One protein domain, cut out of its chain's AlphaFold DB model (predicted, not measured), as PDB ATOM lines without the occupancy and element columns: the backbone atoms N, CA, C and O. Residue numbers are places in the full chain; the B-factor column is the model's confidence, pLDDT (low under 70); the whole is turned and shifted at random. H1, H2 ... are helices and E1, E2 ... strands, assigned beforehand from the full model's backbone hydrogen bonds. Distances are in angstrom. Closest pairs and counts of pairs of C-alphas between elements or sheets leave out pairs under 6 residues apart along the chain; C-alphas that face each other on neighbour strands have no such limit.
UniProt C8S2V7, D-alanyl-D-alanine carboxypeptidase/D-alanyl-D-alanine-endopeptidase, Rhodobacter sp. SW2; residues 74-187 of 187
ATOM      1  N   ALA A  74     -31.653 -17.692 -37.943       98.19
ATOM      2  CA  ALA A  74     -31.187 -17.218 -39.252       98.19
ATOM      3  C   ALA A  74     -29.725 -17.630 -39.517       98.19
ATOM      4  O   ALA A  74     -29.370 -17.956 -40.646       98.19
ATOM      5  N   ARG A  75     -28.897 -17.674 -38.463       98.38
ATOM      6  CA  ARG A  75     -27.508 -18.139 -38.533       98.38
ATOM      7  C   ARG A  75     -27.434 -19.605 -38.948       98.38
ATOM      8  O   ARG A  75     -26.706 -19.919 -39.879       98.38
ATOM      9  N   ASP A  76     -28.213 -20.473 -38.309       98.56
ATOM     10  CA  ASP A  76     -28.228 -21.905 -38.624       98.56
ATOM     11  C   ASP A  76     -28.761 -22.171 -40.032       98.56
ATOM     12  O   ASP A  76     -28.209 -22.999 -40.752       98.56
ATOM     13  N   MET A  77     -29.784 -21.423 -40.459       98.56
ATOM     14  CA  MET A  77     -30.279 -21.494 -41.835       98.56
ATOM     15  C   MET A  77     -29.189 -21.101 -42.845       98.56
ATOM     16  O   MET A  77     -29.001 -21.789 -43.847       98.56
ATOM     17  N   VAL A  78     -28.433 -20.030 -42.578       98.50
ATOM     18  CA  VAL A  78     -27.301 -19.626 -43.428       98.50
ATOM     19  C   VAL A  78     -26.201 -20.687 -43.427       98.50
ATOM     20  O   VAL A  78     -25.694 -21.007 -44.499       98.50
ATOM     21  N   THR A  79     -25.860 -21.278 -42.279       98.50
ATOM     22  CA  THR A  79     -24.890 -22.382 -42.195       98.50
ATOM     23  C   THR A  79     -25.327 -23.580 -43.040       98.50
ATOM     24  O   THR A  79     -24.529 -24.106 -43.816       98.50
ATOM     25  N   ALA A  80     -26.600 -23.980 -42.950       98.00
ATOM     26  CA  ALA A  80     -27.153 -25.079 -43.736       98.00
ATOM     27  C   ALA A  80     -27.091 -24.794 -45.246       98.00
ATOM     28  O   ALA A  80     -26.630 -25.632 -46.021       98.00
ATOM     29  N   LEU A  81     -27.501 -23.594 -45.670       98.00
ATOM     30  CA  LEU A  81     -27.447 -23.181 -47.073       98.00
ATOM     31  C   LEU A  81     -26.003 -23.067 -47.584       98.00
ATOM     32  O   LEU A  81     -25.700 -23.530 -48.678       98.00
ATOM     33  N   LEU A  82     -25.077 -22.535 -46.783       97.44
ATOM     34  CA  LEU A  82     -23.652 -22.508 -47.125       97.44
ATOM     35  C   LEU A  82     -23.099 -23.915 -47.357       97.44
ATOM     36  O   LEU A  82     -22.372 -24.123 -48.327       97.44
ATOM     37  N   ALA A  83     -23.462 -24.883 -46.512       97.00
ATOM     38  CA  ALA A  83     -23.069 -26.277 -46.694       97.00
ATOM     39  C   ALA A  83     -23.712 -26.909 -47.943       97.00
ATOM     40  O   ALA A  83     -23.090 -27.736 -48.609       97.00
ATOM     41  N   ALA A  84     -24.932 -26.495 -48.294       96.00
ATOM     42  CA  ALA A  84     -25.675 -27.001 -49.444       96.00
ATOM     43  C   ALA A  84     -25.324 -26.319 -50.783       96.00
ATOM     44  O   ALA A  84     -25.786 -26.781 -51.829       96.00
ATOM     45  N   ARG A  85     -24.499 -25.262 -50.792       94.81
ATOM     46  CA  ARG A  85     -24.197 -24.459 -51.995       94.81
ATOM     47  C   ARG A  85     -23.639 -25.263 -53.177       94.81
ATOM     48  O   ARG A  85     -23.886 -24.914 -54.320       94.81
ATOM     49  N   GLY A  86     -22.876 -26.323 -52.899       92.62
ATOM     50  CA  GLY A  86     -22.263 -27.194 -53.913       92.62
ATOM     51  C   GLY A  86     -23.098 -28.429 -54.254       92.62
ATOM     52  O   GLY A  86     -22.610 -29.333 -54.923       92.62
ATOM     53  N   THR A  87     -24.324 -28.511 -53.737       94.69
ATOM     54  CA  THR A  87     -25.243 -29.632 -53.971       94.69
ATOM     55  C   THR A  87     -26.236 -29.292 -55.085       94.69
ATOM     56  O   THR A  87     -26.161 -28.231 -55.696       94.69
ATOM     57  N   ALA A  88     -27.221 -30.159 -55.326       93.75
ATOM     58  CA  ALA A  88     -28.313 -29.880 -56.260       93.75
ATOM     59  C   ALA A  88     -29.289 -28.782 -55.776       93.75
ATOM     60  O   ALA A  88     -30.103 -28.310 -56.570       93.75
ATOM     61  N   LEU A  89     -29.229 -28.363 -54.499       95.62
ATOM     62  CA  LEU A  89     -30.202 -27.433 -53.909       95.62
ATOM     63  C   LEU A  89     -30.345 -26.107 -54.685       95.62
ATOM     64  O   LEU A  89     -31.482 -25.738 -54.978       95.62
ATOM     65  N   PRO A  90     -29.270 -25.384 -55.067       95.81
ATOM     66  CA  PRO A  90     -29.419 -24.137 -55.820       95.81
ATOM     67  C   PRO A  90     -30.172 -24.311 -57.148       95.81
ATOM     68  O   PRO A  90     -30.945 -23.434 -57.525       95.81
ATOM     69  N   GLY A  91     -30.012 -25.456 -57.822       95.19
ATOM     70  CA  GLY A  91     -30.646 -25.746 -59.115       95.19
ATOM     71  C   GLY A  91     -32.148 -26.057 -59.050       95.19
ATOM     72  O   GLY A  91     -32.814 -26.100 -60.088       95.19
ATOM     73  N   VAL A  92     -32.695 -26.272 -57.851       95.94
ATOM     74  CA  VAL A  92     -34.136 -26.499 -57.630       95.94
ATOM     75  C   VAL A  92     -34.827 -25.324 -56.932       95.94
ATOM     76  O   VAL A  92     -36.050 -25.320 -56.804       95.94
ATOM     77  N   LEU A  93     -34.077 -24.305 -56.496       97.25
ATOM     78  CA  LEU A  93     -34.650 -23.093 -55.915       97.25
ATOM     79  C   LEU A  93     -35.259 -22.189 -56.988       97.25
ATOM     80  O   LEU A  93     -34.772 -22.068 -58.110       97.25
ATOM     81  N   ARG A  94     -36.330 -21.496 -56.603       95.62
ATOM     82  CA  ARG A  94     -37.021 -20.552 -57.474       95.62
ATOM     83  C   ARG A  94     -36.242 -19.243 -57.580       95.62
ATOM     84  O   ARG A  94     -35.807 -18.693 -56.569       95.62
ATOM     85  N   GLU A  95     -36.185 -18.688 -58.786       95.69
ATOM     86  CA  GLU A  95     -35.757 -17.308 -59.015       95.69
ATOM     87  C   GLU A  95     -36.814 -16.324 -58.496       95.69
ATOM     88  O   GLU A  95     -37.970 -16.315 -58.935       95.69
ATOM     89  N   ILE A  96     -36.429 -15.532 -57.495       94.50
ATOM     90  CA  ILE A  96     -37.285 -14.522 -56.859       94.50
ATOM     91  C   ILE A  96     -36.990 -13.103 -57.356       94.50
ATOM     92  O   ILE A  96     -37.851 -12.231 -57.208       94.50
ATOM     93  N   GLY A  97     -35.806 -12.906 -57.949       94.81
ATOM     94  CA  GLY A  97     -35.347 -11.653 -58.539       94.81
ATOM     95  C   GLY A  97     -34.976 -10.572 -57.522       94.81
ATOM     96  O   GLY A  97     -35.385 -10.594 -56.357       94.81
ATOM     97  N   MET A  98     -34.203  -9.593 -57.990       96.06
ATOM     98  CA  MET A  98     -33.929  -8.360 -57.249       96.06
ATOM     99  C   MET A  98     -35.169  -7.474 -57.204       96.06
ATOM    100  O   MET A  98     -35.988  -7.488 -58.124       96.06
ATOM    101  N   ARG A  99     -35.324  -6.703 -56.122       94.12
ATOM    102  CA  ARG A  99     -36.504  -5.861 -55.897       94.12
ATOM    103  C   ARG A  99     -36.132  -4.409 -55.626       94.12
ATOM    104  O   ARG A  99     -35.140  -4.127 -54.955       94.12
ATOM    105  N   ASP A 100     -36.964  -3.502 -56.126       88.31
ATOM    106  CA  ASP A 100     -36.833  -2.063 -55.916       88.31
ATOM    107  C   ASP A 100     -37.283  -1.625 -54.508       88.31
ATOM    108  O   ASP A 100     -37.771  -2.414 -53.691       88.31
ATOM    109  N   ALA A 101     -37.159  -0.326 -54.219       84.06
ATOM    110  CA  ALA A 101     -37.560   0.263 -52.941       84.06
ATOM    111  C   ALA A 101     -39.074   0.184 -52.650       84.06
ATOM    112  O   ALA A 101     -39.486   0.467 -51.524       84.06
ATOM    113  N   LYS A 102     -39.899  -0.185 -53.639       85.88
ATOM    114  CA  LYS A 102     -41.347  -0.418 -53.521       85.88
ATOM    115  C   LYS A 102     -41.682  -1.917 -53.455       85.88
ATOM    116  O   LYS A 102     -42.848  -2.273 -53.289       85.88
ATOM    117  N   GLY A 103     -40.681  -2.796 -53.536       86.25
ATOM    118  CA  GLY A 103     -40.824  -4.249 -53.512       86.25
ATOM    119  C   GLY A 103     -41.177  -4.878 -54.864       86.25
ATOM    120  O   GLY A 103     -41.478  -6.075 -54.894       86.25
ATOM    121  N   LYS A 104     -41.148  -4.126 -55.972       91.31
ATOM    122  CA  LYS A 104     -41.374  -4.650 -57.327       91.31
ATOM    123  C   LYS A 104     -40.111  -5.348 -57.828       91.31
ATOM    124  O   LYS A 104     -39.011  -4.874 -57.568       91.31
ATOM    125  N   VAL A 105     -40.266  -6.473 -58.526       93.81
ATOM    126  CA  VAL A 105     -39.137  -7.156 -59.177       93.81
ATOM    127  C   VAL A 105     -38.561  -6.254 -60.270       93.81
ATOM    128  O   VAL A 105     -39.315  -5.664 -61.042       93.81
ATOM    129  N   ILE A 106     -37.235  -6.144 -60.309       95.00
ATOM    130  CA  ILE A 106     -36.499  -5.422 -61.344       95.00
ATOM    131  C   ILE A 106     -36.204  -6.417 -62.467       95.00
ATOM    132  O   ILE A 106     -35.353  -7.294 -62.323       95.00
ATOM    133  N   GLU A 107     -36.948  -6.314 -63.564       94.19
ATOM    134  CA  GLU A 107     -36.762  -7.168 -64.739       94.19
ATOM    135  C   GLU A 107     -35.378  -6.938 -65.362       94.19
ATOM    136  O   GLU A 107     -34.906  -5.806 -65.446       94.19
ATOM    137  N   GLY A 108     -34.708  -8.021 -65.763       92.56
ATOM    138  CA  GLY A 108     -33.381  -7.955 -66.386       92.56
ATOM    139  C   GLY A 108     -32.237  -7.540 -65.454       92.56
ATOM    140  O   GLY A 108     -31.138  -7.277 -65.935       92.56
ATOM    141  N   HIS A 109     -32.457  -7.472 -64.136       94.94
ATOM    142  CA  HIS A 109     -31.382  -7.146 -63.198       94.94
ATOM    143  C   HIS A 109     -30.259  -8.205 -63.268       94.94
ATOM    144  O   HIS A 109     -30.556  -9.397 -63.172       94.94
ATOM    145  N   PRO A 110     -28.974  -7.810 -63.389       93.81
ATOM    146  CA  PRO A 110     -27.875  -8.757 -63.614       93.81
ATOM    147  C   PRO A 110     -27.576  -9.638 -62.395       93.81
ATOM    148  O   PRO A 110     -27.177 -10.789 -62.541       93.81
ATOM    149  N   VAL A 111     -27.782  -9.115 -61.183       96.06
ATOM    150  CA  VAL A 111     -27.746  -9.925 -59.956       96.06
ATOM    151  C   VAL A 111     -29.019 -10.754 -59.869       96.06
ATOM    152  O   VAL A 111     -30.121 -10.197 -59.823       96.06
ATOM    153  N   ARG A 112     -28.856 -12.071 -59.780       96.31
ATOM    154  CA  ARG A 112     -29.951 -13.019 -59.588       96.31
ATOM    155  C   ARG A 112     -30.139 -13.299 -58.106       96.31
ATOM    156  O   ARG A 112     -29.188 -13.321 -57.329       96.31
ATOM    157  N   VAL A 113     -31.379 -13.552 -57.713       97.50
ATOM    158  CA  VAL A 113     -31.699 -13.997 -56.354       97.50
ATOM    159  C   VAL A 113     -32.570 -15.232 -56.469       97.50
ATOM    160  O   VAL A 113     -33.661 -15.174 -57.043       97.50
ATOM    161  N   ILE A 114     -32.084 -16.340 -55.921       97.88
ATOM    162  CA  ILE A 114     -32.806 -17.610 -55.851       97.88
ATOM    163  C   ILE A 114     -33.070 -17.948 -54.391       97.88
ATOM    164  O   ILE A 114     -32.241 -17.685 -53.522       97.88
ATOM    165  N   GLY A 115     -34.225 -18.523 -54.082       97.44
ATOM    166  CA  GLY A 115     -34.540 -18.829 -52.695       97.44
ATOM    167  C   GLY A 115     -35.937 -19.365 -52.478       97.44
ATOM    168  O   GLY A 115     -36.712 -19.575 -53.413       97.44
ATOM    169  N   LYS A 116     -36.253 -19.570 -51.202       97.38
ATOM    170  CA  LYS A 116     -37.561 -20.025 -50.752       97.38
ATOM    171  C   LYS A 116     -38.190 -19.000 -49.823       97.38
ATOM    172  O   LYS A 116     -37.571 -18.516 -48.877       97.38
ATOM    173  N   THR A 117     -39.453 -18.700 -50.098       95.69
ATOM    174  CA  THR A 117     -40.318 -17.925 -49.211       95.69
ATOM    175  C   THR A 117     -41.046 -18.844 -48.234       95.69
ATOM    176  O   THR A 117     -41.434 -19.960 -48.582       95.69
ATOM    177  N   GLY A 118     -41.281 -18.354 -47.023       95.06
ATOM    178  CA  GLY A 118     -42.213 -18.926 -46.053       95.06
ATOM    179  C   GLY A 118     -43.187 -17.844 -45.607       95.06
ATOM    180  O   GLY A 118     -42.797 -16.690 -45.419       95.06
ATOM    181  N   THR A 119     -44.475 -18.151 -45.502       94.00
ATOM    182  CA  THR A 119     -45.474 -17.186 -45.026       94.00
ATOM    183  C   THR A 119     -46.515 -17.916 -44.193       94.00
ATOM    184  O   THR A 119     -47.118 -18.872 -44.664       94.00
ATOM    185  N   LEU A 120     -46.706 -17.449 -42.962       94.44
ATOM    186  CA  LEU A 120     -47.820 -17.799 -42.085       94.44
ATOM    187  C   LEU A 120     -48.373 -16.496 -41.501       94.44
ATOM    188  O   LEU A 120     -47.809 -15.417 -41.700       94.44
ATOM    189  N   ASN A 121     -49.446 -16.584 -40.724       95.12
ATOM    190  CA  ASN A 121     -49.962 -15.424 -40.008       95.12
ATOM    191  C   ASN A 121     -48.879 -14.807 -39.118       95.12
ATOM    192  O   ASN A 121     -48.286 -15.498 -38.295       95.12
ATOM    193  N   PHE A 122     -48.605 -13.519 -39.336       96.62
ATOM    194  CA  PHE A 122     -47.556 -12.746 -38.659       96.62
ATOM    195  C   PHE A 122     -46.134 -13.327 -38.763       96.62
ATOM    196  O   PHE A 122     -45.253 -12.983 -37.977       96.62
ATOM    197  N   VAL A 123     -45.871 -14.160 -39.777       96.62
ATOM    198  CA  VAL A 123     -44.547 -14.726 -40.060       96.62
ATOM    199  C   VAL A 123     -44.245 -14.611 -41.549       96.62
ATOM    200  O   VAL A 123     -45.014 -15.057 -42.397       96.62
ATOM    201  N   SER A 124     -43.087 -14.056 -41.887       97.31
ATOM    202  CA  SER A 124     -42.555 -14.075 -43.244       97.31
ATOM    203  C   SER A 124     -41.069 -14.400 -43.220       97.31
ATOM    204  O   SER A 124     -40.278 -13.706 -42.582       97.31
ATOM    205  N   GLY A 125     -40.700 -15.454 -43.937       97.44
ATOM    206  CA  GLY A 125     -39.323 -15.880 -44.126       97.44
ATOM    207  C   GLY A 125     -38.898 -15.782 -45.584       97.44
ATOM    208  O   GLY A 125     -39.697 -16.034 -46.491       97.44
ATOM    209  N   LEU A 126     -37.629 -15.460 -45.798       98.06
ATOM    210  CA  LEU A 126     -36.959 -15.589 -47.082       98.06
ATOM    211  C   LEU A 126     -35.518 -16.038 -46.843       98.06
ATOM    212  O   LEU A 126     -34.785 -15.379 -46.110       98.06
ATOM    213  N   ALA A 127     -35.114 -17.138 -47.468       98.50
ATOM    214  CA  ALA A 127     -33.745 -17.635 -47.397       98.50
ATOM    215  C   ALA A 127     -33.288 -18.159 -48.761       98.50
ATOM    216  O   ALA A 127     -34.098 -18.690 -49.528       98.50
ATOM    217  N   GLY A 128     -32.006 -17.990 -49.074       98.31
ATOM    218  CA  GLY A 128     -31.462 -18.381 -50.368       98.31
ATOM    219  C   GLY A 128     -30.107 -17.759 -50.678       98.31
ATOM    220  O   GLY A 128     -29.303 -17.515 -49.777       98.31
ATOM    221  N   TYR A 129     -29.879 -17.513 -51.967       98.19
ATOM    222  CA  TYR A 129     -28.614 -17.055 -52.525       98.19
ATOM    223  C   TYR A 129     -28.794 -15.764 -53.330       98.19
ATOM    224  O   TYR A 129     -29.787 -15.601 -54.045       98.19
ATOM    225  N   VAL A 130     -27.811 -14.873 -53.232       97.69
ATOM    226  CA  VAL A 130     -27.609 -13.737 -54.140       97.69
ATOM    227  C   VAL A 130     -26.432 -14.090 -55.038       97.69
ATOM    228  O   VAL A 130     -25.350 -14.374 -54.529       97.69
ATOM    229  N   LEU A 131     -26.665 -14.088 -56.345       96.31
ATOM    230  CA  LEU A 131     -25.729 -14.537 -57.370       96.31
ATOM    231  C   LEU A 131     -25.410 -13.346 -58.289       96.31
ATOM    232  O   LEU A 131     -26.193 -13.059 -59.207       96.31
ATOM    233  N   PRO A 132     -24.344 -12.577 -58.010       94.31
ATOM    234  CA  PRO A 132     -23.918 -11.500 -58.893       94.31
ATOM    235  C   PRO A 132     -23.321 -12.059 -60.200       94.31
ATOM    236  O   PRO A 132     -22.894 -13.213 -60.242       94.31
ATOM    237  N   PRO A 133     -23.266 -11.266 -61.288       93.38
ATOM    238  CA  PRO A 133     -22.655 -11.702 -62.553       93.38
ATOM    239  C   PRO A 133     -21.143 -11.957 -62.434       93.38
ATOM    240  O   PRO A 133     -20.563 -12.674 -63.246       93.38
ATOM    241  N   SER A 134     -20.501 -11.358 -61.433       89.00
ATOM    242  CA  SER A 134     -19.088 -11.512 -61.103       89.00
ATOM    243  C   SER A 134     -18.897 -11.324 -59.603       89.00
ATOM    244  O   SER A 134     -19.699 -10.642 -58.978       89.00
ATOM    245  N   GLY A 135     -17.809 -11.843 -59.037       87.12
ATOM    246  CA  GLY A 135     -17.525 -11.699 -57.610       87.12
ATOM    247  C   GLY A 135     -18.000 -12.905 -56.808       87.12
ATOM    248  O   GLY A 135     -17.847 -14.044 -57.248       87.12
ATOM    249  N   ARG A 136     -18.502 -12.665 -55.595       90.88
ATOM    250  CA  ARG A 136     -18.841 -13.724 -54.635       90.88
ATOM    251  C   ARG A 136     -20.345 -13.884 -54.477       90.88
ATOM    252  O   ARG A 136     -21.054 -12.924 -54.191       90.88
ATOM    253  N   ASP A 137     -20.800 -15.128 -54.523       94.56
ATOM    254  CA  ASP A 137     -22.152 -15.468 -54.097       94.56
ATOM    255  C   ASP A 137     -22.345 -15.148 -52.610       94.56
ATOM    256  O   ASP A 137     -21.451 -15.341 -51.774       94.56
ATOM    257  N   LEU A 138     -23.545 -14.690 -52.261       97.00
ATOM    258  CA  LEU A 138     -23.953 -14.477 -50.875       97.00
ATOM    259  C   LEU A 138     -25.037 -15.478 -50.499       97.00
ATOM    260  O   LEU A 138     -25.934 -15.765 -51.286       97.00
ATOM    261  N   VAL A 139     -24.989 -15.954 -49.260       98.12
ATOM    262  CA  VAL A 139     -26.045 -16.766 -48.652       98.12
ATOM    263  C   VAL A 139     -26.751 -15.922 -47.606       98.12
ATOM    264  O   VAL A 139     -26.096 -15.214 -46.840       98.12
ATOM    265  N   PHE A 140     -28.077 -15.993 -47.561       98.38
ATOM    266  CA  PHE A 140     -28.856 -15.181 -46.640       98.38
ATOM    267  C   PHE A 140     -30.070 -15.921 -46.079       98.38
ATOM    268  O   PHE A 140     -30.630 -16.824 -46.702       98.38
ATOM    269  N   ALA A 141     -30.506 -15.473 -44.903       98.62
ATOM    270  CA  ALA A 141     -31.787 -15.823 -44.312       98.62
ATOM    271  C   ALA A 141     -32.347 -14.607 -43.568       98.62
ATOM    272  O   ALA A 141     -31.640 -13.952 -42.803       98.62
ATOM    273  N   VAL A 142     -33.623 -14.307 -43.794       98.44
ATOM    274  CA  VAL A 142     -34.360 -13.232 -43.128       98.44
ATOM    275  C   VAL A 142     -35.675 -13.801 -42.619       98.44
ATOM    276  O   VAL A 142     -36.514 -14.233 -43.411       98.44
ATOM    277  N   PHE A 143     -35.868 -13.776 -41.302       98.06
ATOM    278  CA  PHE A 143     -37.101 -14.205 -40.646       98.06
ATOM    279  C   PHE A 143     -37.721 -13.029 -39.897       98.06
ATOM    280  O   PHE A 143     -37.121 -12.481 -38.976       98.06
ATOM    281  N   CYS A 144     -38.931 -12.650 -40.296       97.81
ATOM    282  CA  CYS A 144     -39.746 -11.641 -39.631       97.81
ATOM    283  C   CYS A 144     -40.928 -12.360 -38.981       97.81
ATOM    284  O   CYS A 144     -41.815 -12.823 -39.699       97.81
ATOM    285  N   ALA A 145     -40.942 -12.477 -37.657       95.69
ATOM    286  CA  ALA A 145     -41.957 -13.246 -36.946       95.69
ATOM    287  C   ALA A 145     -42.418 -12.532 -35.673       95.69
ATOM    288  O   ALA A 145     -41.593 -12.068 -34.893       95.69
ATOM    289  N   ASP A 146     -43.731 -12.509 -35.463       95.62
ATOM    290  CA  ASP A 146     -44.373 -12.249 -34.173       95.62
ATOM    291  C   ASP A 146     -45.099 -13.537 -33.759       95.62
ATOM    292  O   ASP A 146     -46.272 -13.763 -34.077       95.62
ATOM    293  N   ALA A 147     -44.328 -14.447 -33.155       90.31
ATOM    294  CA  ALA A 147     -44.798 -15.782 -32.792       90.31
ATOM    295  C   ALA A 147     -45.917 -15.715 -31.749       90.31
ATOM    296  O   ALA A 147     -46.929 -16.390 -31.897       90.31
ATOM    297  N   ASP A 148     -45.785 -14.826 -30.768       92.44
ATOM    298  CA  ASP A 148     -46.773 -14.635 -29.713       92.44
ATOM    299  C   ASP A 148     -48.127 -14.190 -30.274       92.44
ATOM    300  O   ASP A 148     -49.178 -14.710 -29.890       92.44
ATOM    301  N   ARG A 149     -48.132 -13.238 -31.217       93.75
ATOM    302  CA  ARG A 149     -49.368 -12.809 -31.879       93.75
ATOM    303  C   ARG A 149     -49.962 -13.916 -32.738       93.75
ATOM    304  O   ARG A 149     -51.179 -14.084 -32.732       93.75
ATOM    305  N   ARG A 150     -49.134 -14.676 -33.463       92.25
ATOM    306  CA  ARG A 150     -49.589 -15.837 -34.241       92.25
ATOM    307  C   ARG A 150     -50.229 -16.895 -33.345       92.25
ATOM    308  O   ARG A 150     -51.276 -17.428 -33.704       92.25
ATOM    309  N   ASP A 151     -49.616 -17.196 -32.210       90.75
ATOM    310  CA  ASP A 151     -50.058 -18.269 -31.322       90.75
ATOM    311  C   ASP A 151     -51.359 -17.896 -30.593       90.75
ATOM    312  O   ASP A 151     -52.209 -18.760 -30.377       90.75
ATOM    313  N   ARG A 152     -51.584 -16.600 -30.329       92.62
ATOM    314  CA  ARG A 152     -52.860 -16.075 -29.813       92.62
ATOM    315  C   ARG A 152     -53.996 -16.028 -30.842       92.62
ATOM    316  O   ARG A 152     -55.136 -15.812 -30.440       92.62
ATOM    317  N   LEU A 153     -53.735 -16.213 -32.142       92.06
ATOM    318  CA  LEU A 153     -54.798 -16.174 -33.152       92.06
ATOM    319  C   LEU A 153     -55.716 -17.404 -33.050       92.06
ATOM    320  O   LEU A 153     -55.253 -18.530 -33.318       92.06
ATOM    321  N   PRO A 154     -57.022 -17.212 -32.783       91.81
ATOM    322  CA  PRO A 154     -57.987 -18.299 -32.825       91.81
ATOM    323  C   PRO A 154     -58.143 -18.800 -34.263       91.81
ATOM    324  O   PRO A 154     -57.998 -18.036 -35.218       91.81
ATOM    325  N   MET A 155     -58.458 -20.087 -34.428       88.44
ATOM    326  CA  MET A 155     -58.566 -20.714 -35.754       88.44
ATOM    327  C   MET A 155     -59.537 -19.978 -36.685       88.44
ATOM    328  O   MET A 155     -59.226 -19.813 -37.860       88.44
ATOM    329  N   SER A 156     -60.648 -19.468 -36.147       91.81
ATOM    330  CA  SER A 156     -61.661 -18.704 -36.883       91.81
ATOM    331  C   SER A 156     -61.147 -17.404 -37.509       91.81
ATOM    332  O   SER A 156     -61.748 -16.913 -38.453       91.81
ATOM    333  N   GLN A 157     -60.037 -16.849 -37.014       90.38
ATOM    334  CA  GLN A 157     -59.448 -15.602 -37.518       90.38
ATOM    335  C   GLN A 157     -58.195 -15.839 -38.370       90.38
ATOM    336  O   GLN A 157     -57.550 -14.888 -38.800       90.38
ATOM    337  N   ARG A 158     -57.789 -17.097 -38.590       89.88
ATOM    338  CA  ARG A 158     -56.523 -17.398 -39.278       89.88
ATOM    339  C   ARG A 158     -56.588 -17.252 -40.791       89.88
ATOM    340  O   ARG A 158     -55.524 -17.154 -41.393       89.88
ATOM    341  N   GLU A 159     -57.774 -17.264 -41.383       90.00
ATOM    342  CA  GLU A 159     -57.936 -17.091 -42.828       90.00
ATOM    343  C   GLU A 159     -57.591 -15.658 -43.252       90.00
ATOM    344  O   GLU A 159     -56.792 -15.448 -44.165       90.00
ATOM    345  N   GLU A 160     -58.104 -14.672 -42.515       91.19
ATOM    346  CA  GLU A 160     -57.838 -13.257 -42.748       91.19
ATOM    347  C   GLU A 160     -57.634 -12.508 -41.420       91.19
ATOM    348  O   GLU A 160     -58.515 -11.785 -40.952       91.19
ATOM    349  N   PRO A 161     -56.471 -12.675 -40.765       93.88
ATOM    350  CA  PRO A 161     -56.222 -12.013 -39.496       93.88
ATOM    351  C   PRO A 161     -56.055 -10.508 -39.695       93.88
ATOM    352  O   PRO A 161     -55.332 -10.049 -40.590       93.88
ATOM    353  N   GLU A 162     -56.650  -9.734 -38.791       94.25
ATOM    354  CA  GLU A 162     -56.529  -8.281 -38.780       94.25
ATOM    355  C   GLU A 162     -55.049  -7.851 -38.767       94.25
ATOM    356  O   GLU A 162     -54.237  -8.291 -37.944       94.25
ATOM    357  N   GLY A 163     -54.673  -7.001 -39.728       94.94
ATOM    358  CA  GLY A 163     -53.301  -6.520 -39.912       94.94
ATOM    359  C   GLY A 163     -52.320  -7.531 -40.528       94.94
ATOM    360  O   GLY A 163     -51.145  -7.197 -40.707       94.94
ATOM    361  N   GLY A 164     -52.756  -8.745 -40.891       95.81
ATOM    362  CA  GLY A 164     -51.895  -9.781 -41.479       95.81
ATOM    363  C   GLY A 164     -51.334  -9.416 -42.858       95.81
ATOM    364  O   GLY A 164     -50.146  -9.630 -43.135       95.81
ATOM    365  N   ARG A 165     -52.158  -8.795 -43.715       95.31
ATOM    366  CA  ARG A 165     -51.734  -8.302 -45.040       95.31
ATOM    367  C   ARG A 165     -50.649  -7.230 -44.915       95.31
ATOM    368  O   ARG A 165     -49.600  -7.329 -45.554       95.31
ATOM    369  N   ASP A 166     -50.862  -6.258 -44.033       96.56
ATOM    370  CA  ASP A 166     -49.915  -5.167 -43.797       96.56
ATOM    371  C   ASP A 166     -48.605  -5.649 -43.172       96.56
ATOM    372  O   ASP A 166     -47.527  -5.214 -43.585       96.56
ATOM    373  N   TRP A 167     -48.678  -6.589 -42.222       97.31
ATOM    374  CA  TRP A 167     -47.499  -7.260 -41.678       97.31
ATOM    375  C   TRP A 167     -46.667  -7.897 -42.792       97.31
ATOM    376  O   TRP A 167     -45.473  -7.620 -42.920       97.31
ATOM    377  N   THR A 168     -47.313  -8.703 -43.638       96.19
ATOM    378  CA  THR A 168     -46.652  -9.410 -44.741       96.19
ATOM    379  C   THR A 168     -46.008  -8.434 -45.722       96.19
ATOM    380  O   THR A 168     -44.862  -8.633 -46.131       96.19
ATOM    381  N   LYS A 169     -46.704  -7.344 -46.069       95.69
ATOM    382  CA  LYS A 169     -46.180  -6.294 -46.952       95.69
ATOM    383  C   LYS A 169     -44.927  -5.637 -46.367       95.69
ATOM    384  O   LYS A 169     -43.918  -5.534 -47.064       95.69
ATOM    385  N   ARG A 170     -44.960  -5.233 -45.091       96.94
ATOM    386  CA  ARG A 170     -43.802  -4.623 -44.411       96.94
ATOM    387  C   ARG A 170     -42.626  -5.592 -44.298       96.94
ATOM    388  O   ARG A 170     -41.499  -5.203 -44.595       96.94
ATOM    389  N   ALA A 171     -42.882  -6.848 -43.937       97.31
ATOM    390  CA  ALA A 171     -41.844  -7.869 -43.819       97.31
ATOM    391  C   ALA A 171     -41.150  -8.147 -45.163       97.31
ATOM    392  O   ALA A 171     -39.922  -8.149 -45.228       97.31
ATOM    393  N   ARG A 172     -41.917  -8.296 -46.252       96.06
ATOM    394  CA  ARG A 172     -41.368  -8.486 -47.606       96.06
ATOM    395  C   ARG A 172     -40.581  -7.275 -48.093       96.06
ATOM    396  O   ARG A 172     -39.559  -7.439 -48.755       96.06
ATOM    397  N   LEU A 173     -41.022  -6.065 -47.750       96.31
ATOM    398  CA  LEU A 173     -40.282  -4.849 -48.076       96.31
ATOM    399  C   LEU A 173     -38.941  -4.783 -47.334       96.31
ATOM    400  O   LEU A 173     -37.930  -4.429 -47.934       96.31
ATOM    401  N   LEU A 174     -38.914  -5.152 -46.049       96.56
ATOM    402  CA  LEU A 174     -37.674  -5.247 -45.278       96.56
ATOM    403  C   LEU A 174     -36.720  -6.292 -45.877       96.56
ATOM    404  O   LEU A 174     -35.556  -5.981 -46.106       96.56
ATOM    405  N   GLN A 175     -37.221  -7.493 -46.188       97.00
ATOM    406  CA  GLN A 175     -36.450  -8.554 -46.850       97.00
ATOM    407  C   GLN A 175     -35.826  -8.058 -48.162       97.00
ATOM    408  O   GLN A 175     -34.625  -8.207 -48.362       97.00
ATOM    409  N   ALA A 176     -36.623  -7.414 -49.023       95.62
ATOM    410  CA  ALA A 176     -36.153  -6.840 -50.281       95.62
ATOM    411  C   ALA A 176     -35.047  -5.798 -50.062       95.62
ATOM    412  O   ALA A 176     -34.003  -5.873 -50.700       95.62
ATOM    413  N   LYS A 177     -35.237  -4.862 -49.123       95.62
ATOM    414  CA  LYS A 177     -34.236  -3.832 -48.810       95.62
ATOM    415  C   LYS A 177     -32.926  -4.426 -48.292       95.62
ATOM    416  O   LYS A 177     -31.868  -3.956 -48.694       95.62
ATOM    417  N   LEU A 178     -32.990  -5.444 -47.432       96.31
ATOM    418  CA  LEU A 178     -31.800  -6.129 -46.918       96.31
ATOM    419  C   LEU A 178     -31.041  -6.846 -48.037       96.31
ATOM    420  O   LEU A 178     -29.842  -6.629 -48.181       96.31
ATOM    421  N   VAL A 179     -31.739  -7.624 -48.870       95.88
ATOM    422  CA  VAL A 179     -31.129  -8.328 -50.010       95.88
ATOM    423  C   VAL A 179     -30.509  -7.340 -50.995       95.88
ATOM    424  O   VAL A 179     -29.341  -7.492 -51.346       95.88
ATOM    425  N   SER A 180     -31.234  -6.283 -51.374       93.94
ATOM    426  CA  SER A 180     -30.715  -5.259 -52.287       93.94
ATOM    427  C   SER A 180     -29.509  -4.523 -51.701       93.94
ATOM    428  O   SER A 180     -28.541  -4.254 -52.410       93.94
ATOM    429  N   ARG A 181     -29.521  -4.244 -50.391       94.12
ATOM    430  CA  ARG A 181     -28.378  -3.644 -49.698       94.12
ATOM    431  C   ARG A 181     -27.172  -4.577 -49.689       94.12
ATOM    432  O   ARG A 181     -26.076  -4.112 -49.971       94.12
ATOM    433  N   TRP A 182     -27.342  -5.856 -49.363       94.88
ATOM    434  CA  TRP A 182     -26.233  -6.812 -49.334       94.88
ATOM    435  C   TRP A 182     -25.641  -7.049 -50.719       94.88
ATOM    436  O   TRP A 182     -24.420  -7.039 -50.840       94.88
ATOM    437  N   ALA A 183     -26.481  -7.166 -51.749       92.44
ATOM    438  CA  ALA A 183     -26.034  -7.256 -53.135       92.44
ATOM    439  C   ALA A 183     -25.178  -6.046 -53.538       92.44
ATOM    440  O   ALA A 183     -24.129  -6.218 -54.137       92.44
ATOM    441  N   GLY A 184     -25.582  -4.827 -53.159       90.19
ATOM    442  CA  GLY A 184     -24.824  -3.616 -53.492       90.19
ATOM    443  C   GLY A 184     -23.550  -3.381 -52.669       90.19
ATOM    444  O   GLY A 184     -22.747  -2.539 -53.053       90.19
ATOM    445  N   VAL A 185     -23.369  -4.052 -51.524       91.31
ATOM    446  CA  VAL A 185     -22.176  -3.887 -50.660       91.31
ATOM    447  C   VAL A 185     -21.161  -5.002 -50.846       91.31
ATOM    448  O   VAL A 185     -19.964  -4.753 -50.740       91.31
ATOM    449  N   TYR A 186     -21.644  -6.230 -51.017       87.06
ATOM    450  CA  TYR A 186     -20.830  -7.441 -50.928       87.06
ATOM    451  C   TYR A 186     -20.855  -8.297 -52.196       87.06
ATOM    452  O   TYR A 186     -20.114  -9.282 -52.239       87.06
ATOM    453  N   GLY A 187     -21.752  -7.990 -53.139       71.00
ATOM    454  CA  GLY A 187     -21.841  -8.654 -54.440       71.00
ATOM    455  C   GLY A 187     -20.948  -8.019 -55.492       71.00
ATOM    456  O   GLY A 187     -20.197  -7.074 -55.159       71.00
TER     457      GLY A 187
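What this domain is: This is residues 74 to 187 of the 187 residues of the protein "D-alanyl-D-alanine carboxypeptidase/D-alanyl-D-alanine-endopeptidase" of Rhodobacter sp. SW2 (UniProt C8S2V7). A twisted slab of three strands, E1, E2 and E3, has the long helix H4 covering one face and the shorter helix H1 over E3 on the other. Small helices H2 and H3 graze the sheet, and the unnamed stretch 152 to 163 loops out at one end of the long axis. The printed part has 114 residues, with four named helices and three named strands in the order H1 H2 E1 E2 E3 H3 H4; the sheet E1 E2 E3 is antiparallel and the class is mixed. The whole is compact, with a radius of gyration of the C-alphas of 15.3 A, yet elongated in outline, spanning 49 by 30 by 22 A.

How they stand to each other: Start with H1, residues 74 to 84, and go on to H2, residues 89 to 92; they are close but not clearly touching, the closest C-alphas being those of Ala 84 and Pro 90, 7.9 A apart. Next look at E1, residues 112 to 120, E2, residues 123 to 131, and E3, residues 138 to 145: they form a meander, each strand the antiparallel neighbour of the one before. E1 and E2 are a hairpin, with N 116 and O 127 within hydrogen-bond range at 2.9 A. E2 and E3 are a hairpin too, with N 126 and O 142 at 2.9 A. The sheet is twisted, its C-alphas lying up to 4.4 A off the best plane. Residues 94 to 95 pair antiparallel with 114 to 115 of E1. H1 is on the sheet at a height of 8.1 A, over E3 and slantwise to the strands, at 33 degrees to E3 on the local plane; the closest C-alphas of the two are those of Ala 74 and Ala 141, 5.3 A apart. H3, residues 147 to 151, only grazes the sheet. H4, residues 164 to 186, is on the opposite face from H1 at a height of 8.8 A, over E1, E2 and E3, along the strands at 23 degrees to E2 on the local plane; its closest C-alphas to E3 are those of Ala 171 and Cys 144, 6.0 A apart. H1 and H4 are apart. Every O i to N i+4 pair is within hydrogen-bond range in H1, H3 and H4; H2 is too short for one.

Where its parts are: Find C-alpha 74 at (-31.187, -17.218, -39.252); from there H1 runs 15.2 A. E1 starts at C-alpha 112, (-29.951, -13.019, -59.588), and covers 25.5 A; E2 covers 25.6 A and E3 22.8 A. H2 and H3 are short. H4 runs 32.6 A to C-alpha 186 at (-20.830, -7.441, -50.928).

The domain as a whole: The C-alphas farthest apart are those of Ser 134 and Ser 156, 49.5 A. The links H2 to E1 and H3 to H4 are long. The printed part has no cut, and no printed residue is under 70 in pLDDT.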